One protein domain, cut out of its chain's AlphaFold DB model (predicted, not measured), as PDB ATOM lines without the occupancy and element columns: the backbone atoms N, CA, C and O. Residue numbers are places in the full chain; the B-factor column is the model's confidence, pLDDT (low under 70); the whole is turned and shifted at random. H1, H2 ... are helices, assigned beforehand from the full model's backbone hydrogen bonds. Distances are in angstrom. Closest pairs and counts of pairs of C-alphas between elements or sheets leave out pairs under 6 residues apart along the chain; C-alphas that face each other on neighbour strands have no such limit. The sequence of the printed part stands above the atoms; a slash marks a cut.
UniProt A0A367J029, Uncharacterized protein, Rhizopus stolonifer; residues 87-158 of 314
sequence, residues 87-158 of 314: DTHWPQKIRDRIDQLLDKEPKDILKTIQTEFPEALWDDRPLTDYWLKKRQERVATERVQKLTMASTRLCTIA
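Overview. This is residues 87 to 158 of the 314 residues of an uncharacterized protein of Rhizopus stolonifer (UniProt A0A367J029). A small compact head with a long straight helical arm: the short helices H1 and H2 pack on each other, H2 packs on the first part of the long helix H3, and the last part of H3, residues 139 to 158, sticks out free of the head. The printed part has 72 residues with three named helices, in the order H1, H2, H3, and no named strand; its class is all helix. The whole is only just extended, close to loose, with a radius of gyration of the C-alphas of 16.8 A. The C-alphas span 58 by 20 by 19 A, and the arm makes the length.

Along the chain. The printed part begins at Asp 87, and residues 87 to 91 come before the first helix. H1 is residues 92 to 100, 12.3 A from first to last C-alpha, and begins with C-alpha 92 at (45.568, -44.378, 23.286). H2 is residues 106 to 116, 15.2 A long, with C-alpha 106 at (34.802, -37.633, 10.387). H3 is residues 124 to 158, 50.9 A long, from C-alpha 124 at (38.412, -44.519, 6.984) to C-alpha 158 at (8.800, -33.634, 46.920).

Arrangement. H1 and H2 touch, and their closest C-alphas, those of Ile 98 and Ile 109, are 6.7 A apart. They run opposite ways at a steep tilt of 46 degrees. H2 touches H3, which takes part with residues 124 to 131 alone; the closest C-alphas are those of Pro 106 and Thr 128, 6.1 A apart. The lines of H2 and H3 are only just about perpendicular, at 70.0 degrees. H1 and H3 are close but not clearly touching, and their closest C-alphas, those of Ile 98 and Trp 131, are 8.0 A apart. They run the same way at a steep tilt of 60 degrees. In H1, H2 and H3, every O i to N i+4 pair is within hydrogen-bond range.

Size, cuts and confidence. The two C-alphas farthest apart, those of Glu 119 and Ala 158, are 58.1 A apart. Residues 139 to 158 of H3 stand free; without them the body has 52 residues, spans 29 by 20 by 18 A and has a radius of gyration of 10.0 A. The link from H1 to H2, five residues, is tight, and the link from H2 to H3, seven residues, is short. The printed part has no cut. The mean pLDDT of the printed part is 88.4, and the model's confidence is under 70 at residues 87 to 89 and at residue 123.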
ATOM      1  N   ASP A  87      40.014 -52.139  13.527       58.16
ATOM      2  CA  ASP A  87      38.783 -51.709  14.174       58.16
ATOM      3  C   ASP A  87      38.746 -51.359  15.669       58.16
ATOM      4  O   ASP A  87      37.668 -51.038  16.155       58.16
ATOM      5  N   THR A  88      39.841 -51.339  16.433       53.84
ATOM      6  CA  THR A  88      39.787 -50.825  17.833       53.84
ATOM      7  C   THR A  88      41.126 -50.417  18.452       53.84
ATOM      8  O   THR A  88      41.152 -49.804  19.521       53.84
ATOM      9  N   HIS A  89      42.254 -50.750  17.829       61.81
ATOM     10  CA  HIS A  89      43.558 -50.700  18.499       61.81
ATOM     11  C   HIS A  89      44.402 -49.491  18.085       61.81
ATOM     12  O   HIS A  89      45.624 -49.589  18.007       61.81
ATOM     13  N   TRP A  90      43.781 -48.332  17.842       78.38
ATOM     14  CA  TRP A  90      44.571 -47.104  17.756       78.38
ATOM     15  C   TRP A  90      45.359 -46.901  19.060       78.38
ATOM     16  O   TRP A  90      44.842 -47.206  20.137       78.38
ATOM     17  N   PRO A  91      46.595 -46.386  19.006       82.06
ATOM     18  CA  PRO A  91      47.284 -45.901  20.193       82.06
ATOM     19  C   PRO A  91      46.365 -45.020  21.049       82.06
ATOM     20  O   PRO A  91      45.591 -44.229  20.509       82.06
ATOM     21  N   GLN A  92      46.456 -45.123  22.380       83.19
ATOM     22  CA  GLN A  92      45.568 -44.378  23.286       83.19
ATOM     23  C   GLN A  92      45.574 -42.872  22.983       83.19
ATOM     24  O   GLN A  92      44.512 -42.274  22.892       83.19
ATOM     25  N   LYS A  93      46.748 -42.303  22.679       89.12
ATOM     26  CA  LYS A  93      46.901 -40.894  22.281       89.12
ATOM     27  C   LYS A  93      46.025 -40.501  21.086       89.12
ATOM     28  O   LYS A  93      45.465 -39.412  21.071       89.12
ATOM     29  N   ILE A  94      45.901 -41.386  20.097       89.94
ATOM     30  CA  ILE A  94      45.053 -41.169  18.923       89.94
ATOM     31  C   ILE A  94      43.578 -41.245  19.318       89.94
ATOM     32  O   ILE A  94      42.805 -40.387  18.906       89.94
ATOM     33  N   ARG A  95      43.185 -42.229  20.141       89.38
ATOM     34  CA  ARG A  95      41.802 -42.332  20.643       89.38
ATOM     35  C   ARG A  95      41.395 -41.097  21.432       89.38
ATOM     36  O   ARG A  95      40.365 -40.513  21.125       89.38
ATOM     37  N   ASP A  96      42.233 -40.663  22.369       92.00
ATOM     38  CA  ASP A  96      41.990 -39.463  23.172       92.00
ATOM     39  C   ASP A  96      41.829 -38.233  22.277       92.00
ATOM     40  O   ASP A  96      40.962 -37.389  22.501       92.00
ATOM     41  N   ARG A  97      42.643 -38.142  21.218       94.00
ATOM     42  CA  ARG A  97      42.562 -37.044  20.263       94.00
ATOM     43  C   ARG A  97      41.296 -37.099  19.410       94.00
ATOM     44  O   ARG A  97      40.659 -36.067  19.224       94.00
ATOM     45  N   ILE A  98      40.899 -38.276  18.928       91.81
ATOM     46  CA  ILE A  98      39.620 -38.466  18.229       91.81
ATOM     47  C   ILE A  98      38.467 -38.084  19.158       91.81
ATOM     48  O   ILE A  98      37.573 -37.349  18.741       91.81
ATOM     49  N   ASP A  99      38.518 -38.502  20.423       92.81
ATOM     50  CA  ASP A  99      37.505 -38.174  21.420       92.81
ATOM     51  C   ASP A  99      37.414 -36.653  21.647       92.81
ATOM     52  O   ASP A  99      36.315 -36.103  21.717       92.81
ATOM     53  N   GLN A 100      38.536 -35.929  21.671       95.06
ATOM     54  CA  GLN A 100      38.537 -34.457  21.724       95.06
ATOM     55  C   GLN A 100      37.921 -33.799  20.480       95.06
ATOM     56  O   GLN A 100      37.414 -32.685  20.566       95.06
ATOM     57  N   LEU A 101      37.966 -34.466  19.325       95.44
ATOM     58  CA  LEU A 101      37.484 -33.937  18.048       95.44
ATOM     59  C   LEU A 101      36.094 -34.460  17.654       95.44
ATOM     60  O   LEU A 101      35.643 -34.170  16.549       95.44
ATOM     61  N   LEU A 102      35.396 -35.191  18.534       93.75
ATOM     62  CA  LEU A 102      34.099 -35.828  18.244       93.75
ATOM     63  C   LEU A 102      32.997 -34.861  17.768       93.75
ATOM     64  O   LEU A 102      32.032 -35.302  17.140       93.75
ATOM     65  N   ASP A 103      33.144 -33.561  18.020       93.25
ATOM     66  CA  ASP A 103      32.194 -32.539  17.570       93.25
ATOM     67  C   ASP A 103      32.366 -32.166  16.083       93.25
ATOM     68  O   ASP A 103      31.460 -31.585  15.485       93.25
ATOM     69  N   LYS A 104      33.497 -32.534  15.461       94.94
ATOM     70  CA  LYS A 104      33.788 -32.305  14.037       94.94
ATOM     71  C   LYS A 104      33.283 -33.449  13.152       94.94
ATOM     72  O   LYS A 104      32.963 -34.539  13.633       94.94
ATOM     73  N   GLU A 105      33.237 -33.211  11.841       92.62
ATOM     74  CA  GLU A 105      32.940 -34.263  10.866       92.62
ATOM     75  C   GLU A 105      34.082 -35.291  10.766       92.62
ATOM     76  O   GLU A 105      35.255 -34.915  10.868       92.62
ATOM     77  N   PRO A 106      33.788 -36.577  10.479       90.25
ATOM     78  CA  PRO A 106      34.802 -37.633  10.387       90.25
ATOM     79  C   PRO A 106      35.954 -37.312   9.428       90.25
ATOM     80  O   PRO A 106      37.106 -37.631   9.714       90.25
ATOM     81  N   LYS A 107      35.661 -36.633   8.312       90.50
ATOM     82  CA  LYS A 107      36.665 -36.232   7.314       90.50
ATOM     83  C   LYS A 107      37.660 -35.214   7.869       90.50
ATOM     84  O   LYS A 107      38.846 -35.276   7.552       90.50
ATOM     85  N   ASP A 108      37.193 -34.292   8.704       94.50
ATOM     86  CA  ASP A 108      38.044 -33.271   9.317       94.50
ATOM     87  C   ASP A 108      38.864 -33.850  10.467       94.50
ATOM     88  O   ASP A 108      40.027 -33.477  10.648       94.50
ATOM     89  N   ILE A 109      38.285 -34.800  11.209       92.50
ATOM     90  CA  ILE A 109      39.014 -35.590  12.204       92.50
ATOM     91  C   ILE A 109      40.153 -36.325  11.504       92.50
ATOM     92  O   ILE A 109      41.302 -36.134  11.882       92.50
ATOM     93  N   LEU A 110      39.863 -37.075  10.436       90.31
ATOM     94  CA  LEU A 110      40.869 -37.820   9.681       90.31
ATOM     95  C   LEU A 110      42.028 -36.918   9.233       90.31
ATOM     96  O   LEU A 110      43.179 -37.225   9.521       90.31
ATOM     97  N   LYS A 111      41.731 -35.772   8.605       92.50
ATOM     98  CA  LYS A 111      42.758 -34.807   8.172       92.50
ATOM     99  C   LYS A 111      43.603 -34.292   9.335       92.50
ATOM    100  O   LYS A 111      44.823 -34.193   9.217       92.50
ATOM    101  N   THR A 112      42.961 -33.963  10.458       94.69
ATOM    102  CA  THR A 112      43.658 -33.471  11.654       94.69
ATOM    103  C   THR A 112      44.603 -34.541  12.191       94.69
ATOM    104  O   THR A 112      45.777 -34.267  12.420       94.69
ATOM    105  N   ILE A 113      44.119 -35.776  12.328       91.38
ATOM    106  CA  ILE A 113      44.920 -36.853  12.897       91.38
ATOM    107  C   ILE A 113      46.019 -37.309  11.923       91.38
ATOM    108  O   ILE A 113      47.128 -37.569  12.365       91.38
ATOM    109  N   GLN A 114      45.783 -37.325  10.610       89.81
ATOM    110  CA  GLN A 114      46.831 -37.578   9.609       89.81
ATOM    111  C   GLN A 114      47.944 -36.525   9.650       89.81
ATOM    112  O   GLN A 114      49.109 -36.852   9.444       89.81
ATOM    113  N   THR A 115      47.594 -35.268   9.942       93.62
ATOM    114  CA  THR A 115      48.574 -34.183  10.093       93.62
ATOM    115  C   THR A 115      49.391 -34.346  11.379       93.62
ATOM    116  O   THR A 115      50.598 -34.126  11.372       93.62
ATOM    117  N   GLU A 116      48.749 -34.739  12.484       92.88
ATOM    118  CA  GLU A 116      49.403 -34.924  13.789       92.88
ATOM    119  C   GLU A 116      50.175 -36.254  13.900       92.88
ATOM    120  O   GLU A 116      51.172 -36.336  14.616       92.88
ATOM    121  N   PHE A 117      49.737 -37.293  13.185       89.56
ATOM    122  CA  PHE A 117      50.279 -38.653  13.219       89.56
ATOM    123  C   PHE A 117      50.486 -39.189  11.790       89.56
ATOM    124  O   PHE A 117      49.787 -40.117  11.368       89.56
ATOM    125  N   PRO A 118      51.452 -38.636  11.034       84.38
ATOM    126  CA  PRO A 118      51.689 -39.023   9.641       84.38
ATOM    127  C   PRO A 118      52.201 -40.464   9.490       84.38
ATOM    128  O   PRO A 118      52.045 -41.067   8.435       84.38
ATOM    129  N   GLU A 119      52.797 -41.029  10.543       76.94
ATOM    130  CA  GLU A 119      53.293 -42.412  10.563       76.94
ATOM    131  C   GLU A 119      52.181 -43.448  10.783       76.94
ATOM    132  O   GLU A 119      52.385 -44.643  10.558       76.94
ATOM    133  N   ALA A 120      51.003 -43.017  11.242       77.06
ATOM    134  CA  ALA A 120      49.883 -43.915  11.459       77.06
ATOM    135  C   ALA A 120      49.206 -44.240  10.122       77.06
ATOM    136  O   ALA A 120      48.855 -43.346   9.353       77.06
ATOM    137  N   LEU A 121      48.974 -45.526   9.863       70.00
ATOM    138  CA  LEU A 121      48.105 -45.947   8.771       70.00
ATOM    139  C   LEU A 121      46.636 -45.817   9.164       70.00
ATOM    140  O   LEU A 121      46.215 -46.290  10.224       70.00
ATOM    141  N   TRP A 122      45.855 -45.226   8.265       70.62
ATOM    142  CA  TRP A 122      44.439 -44.942   8.461       70.62
ATOM    143  C   TRP A 122      43.578 -45.821   7.563       70.62
ATOM    144  O   TRP A 122      43.840 -45.939   6.369       70.62
ATOM    145  N   ASP A 123      42.531 -46.402   8.142       69.44
ATOM    146  CA  ASP A 123      41.383 -46.926   7.401       69.44
ATOM    147  C   ASP A 123      40.165 -46.074   7.795       69.44
ATOM    148  O   ASP A 123      39.850 -45.921   8.980       69.44
ATOM    149  N   ASP A 124      39.510 -45.477   6.800       72.31
ATOM    150  CA  ASP A 124      38.412 -44.519   6.984       72.31
ATOM    151  C   ASP A 124      37.151 -45.172   7.573       72.31
ATOM    152  O   ASP A 124      36.353 -44.526   8.264       72.31
ATOM    153  N   ARG A 125      36.960 -46.470   7.303       73.19
ATOM    154  CA  ARG A 125      35.789 -47.235   7.754       73.19
ATOM    155  C   ARG A 125      35.729 -47.348   9.284       73.19
ATOM    156  O   ARG A 125      34.734 -46.891   9.855       73.19
ATOM    157  N   PRO A 126      36.781 -47.833   9.972       78.56
ATOM    158  CA  PRO A 126      36.790 -47.890  11.429       78.56
ATOM    159  C   PRO A 126      36.605 -46.535  12.113       78.56
ATOM    160  O   PRO A 126      35.983 -46.475  13.173       78.56
ATOM    161  N   LEU A 127      37.109 -45.444  11.522       85.06
ATOM    162  CA  LEU A 127      36.916 -44.096  12.065       85.06
ATOM    163  C   LEU A 127      35.451 -43.686  12.073       85.06
ATOM    164  O   LEU A 127      34.966 -43.186  13.085       85.06
ATOM    165  N   THR A 128      34.747 -43.922  10.970       86.62
ATOM    166  CA  THR A 128      33.339 -43.540  10.844       86.62
ATOM    167  C   THR A 128      32.466 -44.323  11.824       86.62
ATOM    168  O   THR A 128      31.656 -43.724  12.533       86.62
ATOM    169  N   ASP A 129      32.683 -45.636  11.929       86.31
ATOM    170  CA  ASP A 129      31.941 -46.496  12.856       86.31
ATOM    171  C   ASP A 129      32.235 -46.140  14.320       86.31
ATOM    172  O   ASP A 129      31.312 -46.009  15.131       86.31
ATOM    173  N   TYR A 130      33.512 -45.926  14.663       86.94
ATOM    174  CA  TYR A 130      33.923 -45.500  16.001       86.94
ATOM    175  C   TYR A 130      33.308 -44.151  16.372       86.94
ATOM    176  O   TYR A 130      32.711 -44.014  17.440       86.94
ATOM    177  N   TRP A 131      33.416 -43.166  15.478       89.56
ATOM    178  CA  TRP A 131      32.868 -41.828  15.669       89.56
ATOM    179  C   TRP A 131      31.353 -41.868  15.867       89.56
ATOM    180  O   TRP A 131      30.841 -41.267  16.813       89.56
ATOM    181  N   LEU A 132      30.633 -42.621  15.027       90.75
ATOM    182  CA  LEU A 132      29.180 -42.741  15.114       90.75
ATOM    183  C   LEU A 132      28.764 -43.374  16.443       90.75
ATOM    184  O   LEU A 132      27.901 -42.833  17.138       90.75
ATOM    185  N   LYS A 133      29.416 -44.477  16.826       91.56
ATOM    186  CA  LYS A 133      29.179 -45.147  18.106       91.56
ATOM    187  C   LYS A 133      29.441 -44.203  19.282       91.56
ATOM    188  O   LYS A 133      28.586 -44.054  20.151       91.56
ATOM    189  N   LYS A 134      30.581 -43.507  19.293       91.56
ATOM    190  CA  LYS A 134      30.935 -42.568  20.368       91.56
ATOM    191  C   LYS A 134      29.988 -41.378  20.459       91.56
ATOM    192  O   LYS A 134      29.641 -40.950  21.559       91.56
ATOM    193  N   ARG A 135      29.533 -40.852  19.322       91.69
ATOM    194  CA  ARG A 135      28.540 -39.776  19.285       91.69
ATOM    195  C   ARG A 135      27.201 -40.239  19.857       91.69
ATOM    196  O   ARG A 135      26.599 -39.512  20.642       91.69
ATOM    197  N   GLN A 136      26.761 -41.452  19.521       91.75
ATOM    198  CA  GLN A 136      25.560 -42.051  20.112       91.75
ATOM    199  C   GLN A 136      25.704 -42.235  21.629       91.75
ATOM    200  O   GLN A 136      24.790 -41.865  22.364       91.75
ATOM    201  N   GLU A 137      26.854 -42.724  22.101       92.44
ATOM    202  CA  GLU A 137      27.160 -42.838  23.534       92.44
ATOM    203  C   GLU A 137      27.095 -41.475  24.239       92.44
ATOM    204  O   GLU A 137      26.433 -41.357  25.265       92.44
ATOM    205  N   ARG A 138      27.700 -40.415  23.679       91.81
ATOM    206  CA  ARG A 138      27.623 -39.053  24.249       91.81
ATOM    207  C   ARG A 138      26.193 -38.544  24.352       91.81
ATOM    208  O   ARG A 138      25.804 -38.042  25.402       91.81
ATOM    209  N   VAL A 139      25.407 -38.701  23.287       91.75
ATOM    210  CA  VAL A 139      24.001 -38.277  23.268       91.75
ATOM    211  C   VAL A 139      23.183 -39.053  24.302       91.75
ATOM    212  O   VAL A 139      22.336 -38.470  24.979       91.75
ATOM    213  N   ALA A 140      23.427 -40.356  24.455       92.62
ATOM    214  CA  ALA A 140      22.780 -41.162  25.485       92.62
ATOM    215  C   ALA A 140      23.165 -40.682  26.894       92.62
ATOM    216  O   ALA A 140      22.279 -40.425  27.708       92.62
ATOM    217  N   THR A 141      24.458 -40.477  27.157       92.81
ATOM    218  CA  THR A 141      24.967 -39.973  28.440       92.81
ATOM    219  C   THR A 141      24.393 -38.601  28.784       92.81
ATOM    220  O   THR A 141      23.927 -38.397  29.901       92.81
ATOM    221  N   GLU A 142      24.347 -37.671  27.828       93.69
ATOM    222  CA  GLU A 142      23.773 -36.338  28.037       93.69
ATOM    223  C   GLU A 142      22.280 -36.418  28.399       93.69
ATOM    224  O   GLU A 142      21.814 -35.737  29.317       93.69
ATOM    225  N   ARG A 143      21.517 -37.282  27.716       95.00
ATOM    226  CA  ARG A 143      20.100 -37.522  28.036       95.00
ATOM    227  C   ARG A 143      19.934 -38.092  29.442       95.00
ATOM    228  O   ARG A 143      19.095 -37.596  30.190       95.00
ATOM    229  N   VAL A 144      20.744 -39.084  29.815       93.50
ATOM    230  CA  VAL A 144      20.731 -39.681  31.160       93.50
ATOM    231  C   VAL A 144      21.064 -38.635  32.221       93.50
ATOM    232  O   VAL A 144      20.354 -38.537  33.219       93.50
ATOM    233  N   GLN A 145      22.080 -37.801  31.996       94.00
ATOM    234  CA  GLN A 145      22.467 -36.743  32.929       94.00
ATOM    235  C   GLN A 145      21.340 -35.721  33.132       94.00
ATOM    236  O   GLN A 145      21.014 -35.384  34.271       94.00
ATOM    237  N   LYS A 146      20.699 -35.265  32.046       95.81
ATOM    238  CA  LYS A 146      19.559 -34.335  32.117       95.81
ATOM    239  C   LYS A 146      18.380 -34.934  32.885       95.81
ATOM    240  O   LYS A 146      17.827 -34.265  33.756       95.81
ATOM    241  N   LEU A 147      18.022 -36.187  32.596       95.62
ATOM    242  CA  LEU A 147      16.943 -36.896  33.292       95.62
ATOM    243  C   LEU A 147      17.264 -37.098  34.774       95.62
ATOM    244  O   LEU A 147      16.413 -36.838  35.622       95.62
ATOM    245  N   THR A 148      18.504 -37.472  35.089       93.56
ATOM    246  CA  THR A 148      18.975 -37.633  36.469       93.56
ATOM    247  C   THR A 148      18.845 -36.314  37.223       93.56
ATOM    248  O   THR A 148      18.154 -36.263  38.233       93.56
ATOM    249  N   MET A 149      19.383 -35.212  36.689       95.44
ATOM    250  CA  MET A 149      19.264 -33.890  37.314       95.44
ATOM    251  C   MET A 149      17.810 -33.449  37.527       95.44
ATOM    252  O   MET A 149      17.485 -32.900  38.580       95.44
ATOM    253  N   ALA A 150      16.939 -33.662  36.537       95.50
ATOM    254  CA  ALA A 150      15.521 -33.336  36.654       95.50
ATOM    255  C   ALA A 150      14.846 -34.168  37.757       95.50
ATOM    256  O   ALA A 150      14.143 -33.608  38.598       95.50
ATOM    257  N   SER A 151      15.119 -35.477  37.802       95.25
ATOM    258  CA  SER A 151      14.588 -36.379  38.829       95.25
ATOM    259  C   SER A 151      15.075 -36.008  40.231       95.25
ATOM    260  O   SER A 151      14.264 -35.926  41.147       95.25
ATOM    261  N   THR A 152      16.359 -35.670  40.394       94.94
ATOM    262  CA  THR A 152      16.921 -35.238  41.679       94.94
ATOM    263  C   THR A 152      16.235 -33.970  42.173       94.94
ATOM    264  O   THR A 152      15.803 -33.926  43.320       94.94
ATOM    265  N   ARG A 153      16.062 -32.961  41.307       96.00
ATOM    266  CA  ARG A 153      15.363 -31.713  41.662       96.00
ATOM    267  C   ARG A 153      13.911 -31.966  42.067       96.00
ATOM    268  O   ARG A 153      13.455 -31.398  43.055       96.00
ATOM    269  N   LEU A 154      13.208 -32.828  41.331       96.12
ATOM    270  CA  LEU A 154      11.838 -33.223  41.653       96.12
ATOM    271  C   LEU A 154      11.767 -33.904  43.027       96.12
ATOM    272  O   LEU A 154      10.932 -33.526  43.844       96.12
ATOM    273  N   CYS A 155      12.677 -34.842  43.306       93.31
ATOM    274  CA  CYS A 155      12.746 -35.535  44.592       93.31
ATOM    275  C   CYS A 155      13.057 -34.570  45.744       93.31
ATOM    276  O   CYS A 155      12.441 -34.672  46.795       93.31
ATOM    277  N   THR A 156      13.956 -33.597  45.551       95.12
ATOM    278  CA  THR A 156      14.259 -32.576  46.571       95.12
ATOM    279  C   THR A 156      13.033 -31.740  46.936       95.12
ATOM    280  O   THR A 156      12.817 -31.459  48.111       95.12
ATOM    281  N   ILE A 157      12.225 -31.348  45.947       95.44
ATOM    282  CA  ILE A 157      10.992 -30.582  46.186       95.44
ATOM    283  C   ILE A 157       9.937 -31.464  46.856       95.44
ATOM    284  O   ILE A 157       9.289 -31.025  47.803       95.44
ATOM    285  N   ALA A 158       9.774 -32.699  46.378       96.50
ATOM    286  CA  ALA A 158       8.800 -33.634  46.920       96.50
ATOM    287  C   ALA A 158       9.117 -33.969  48.383       96.50
ATOM    288  O   ALA A 158       8.227 -33.879  49.215       96.50
TER     289      ALA A 158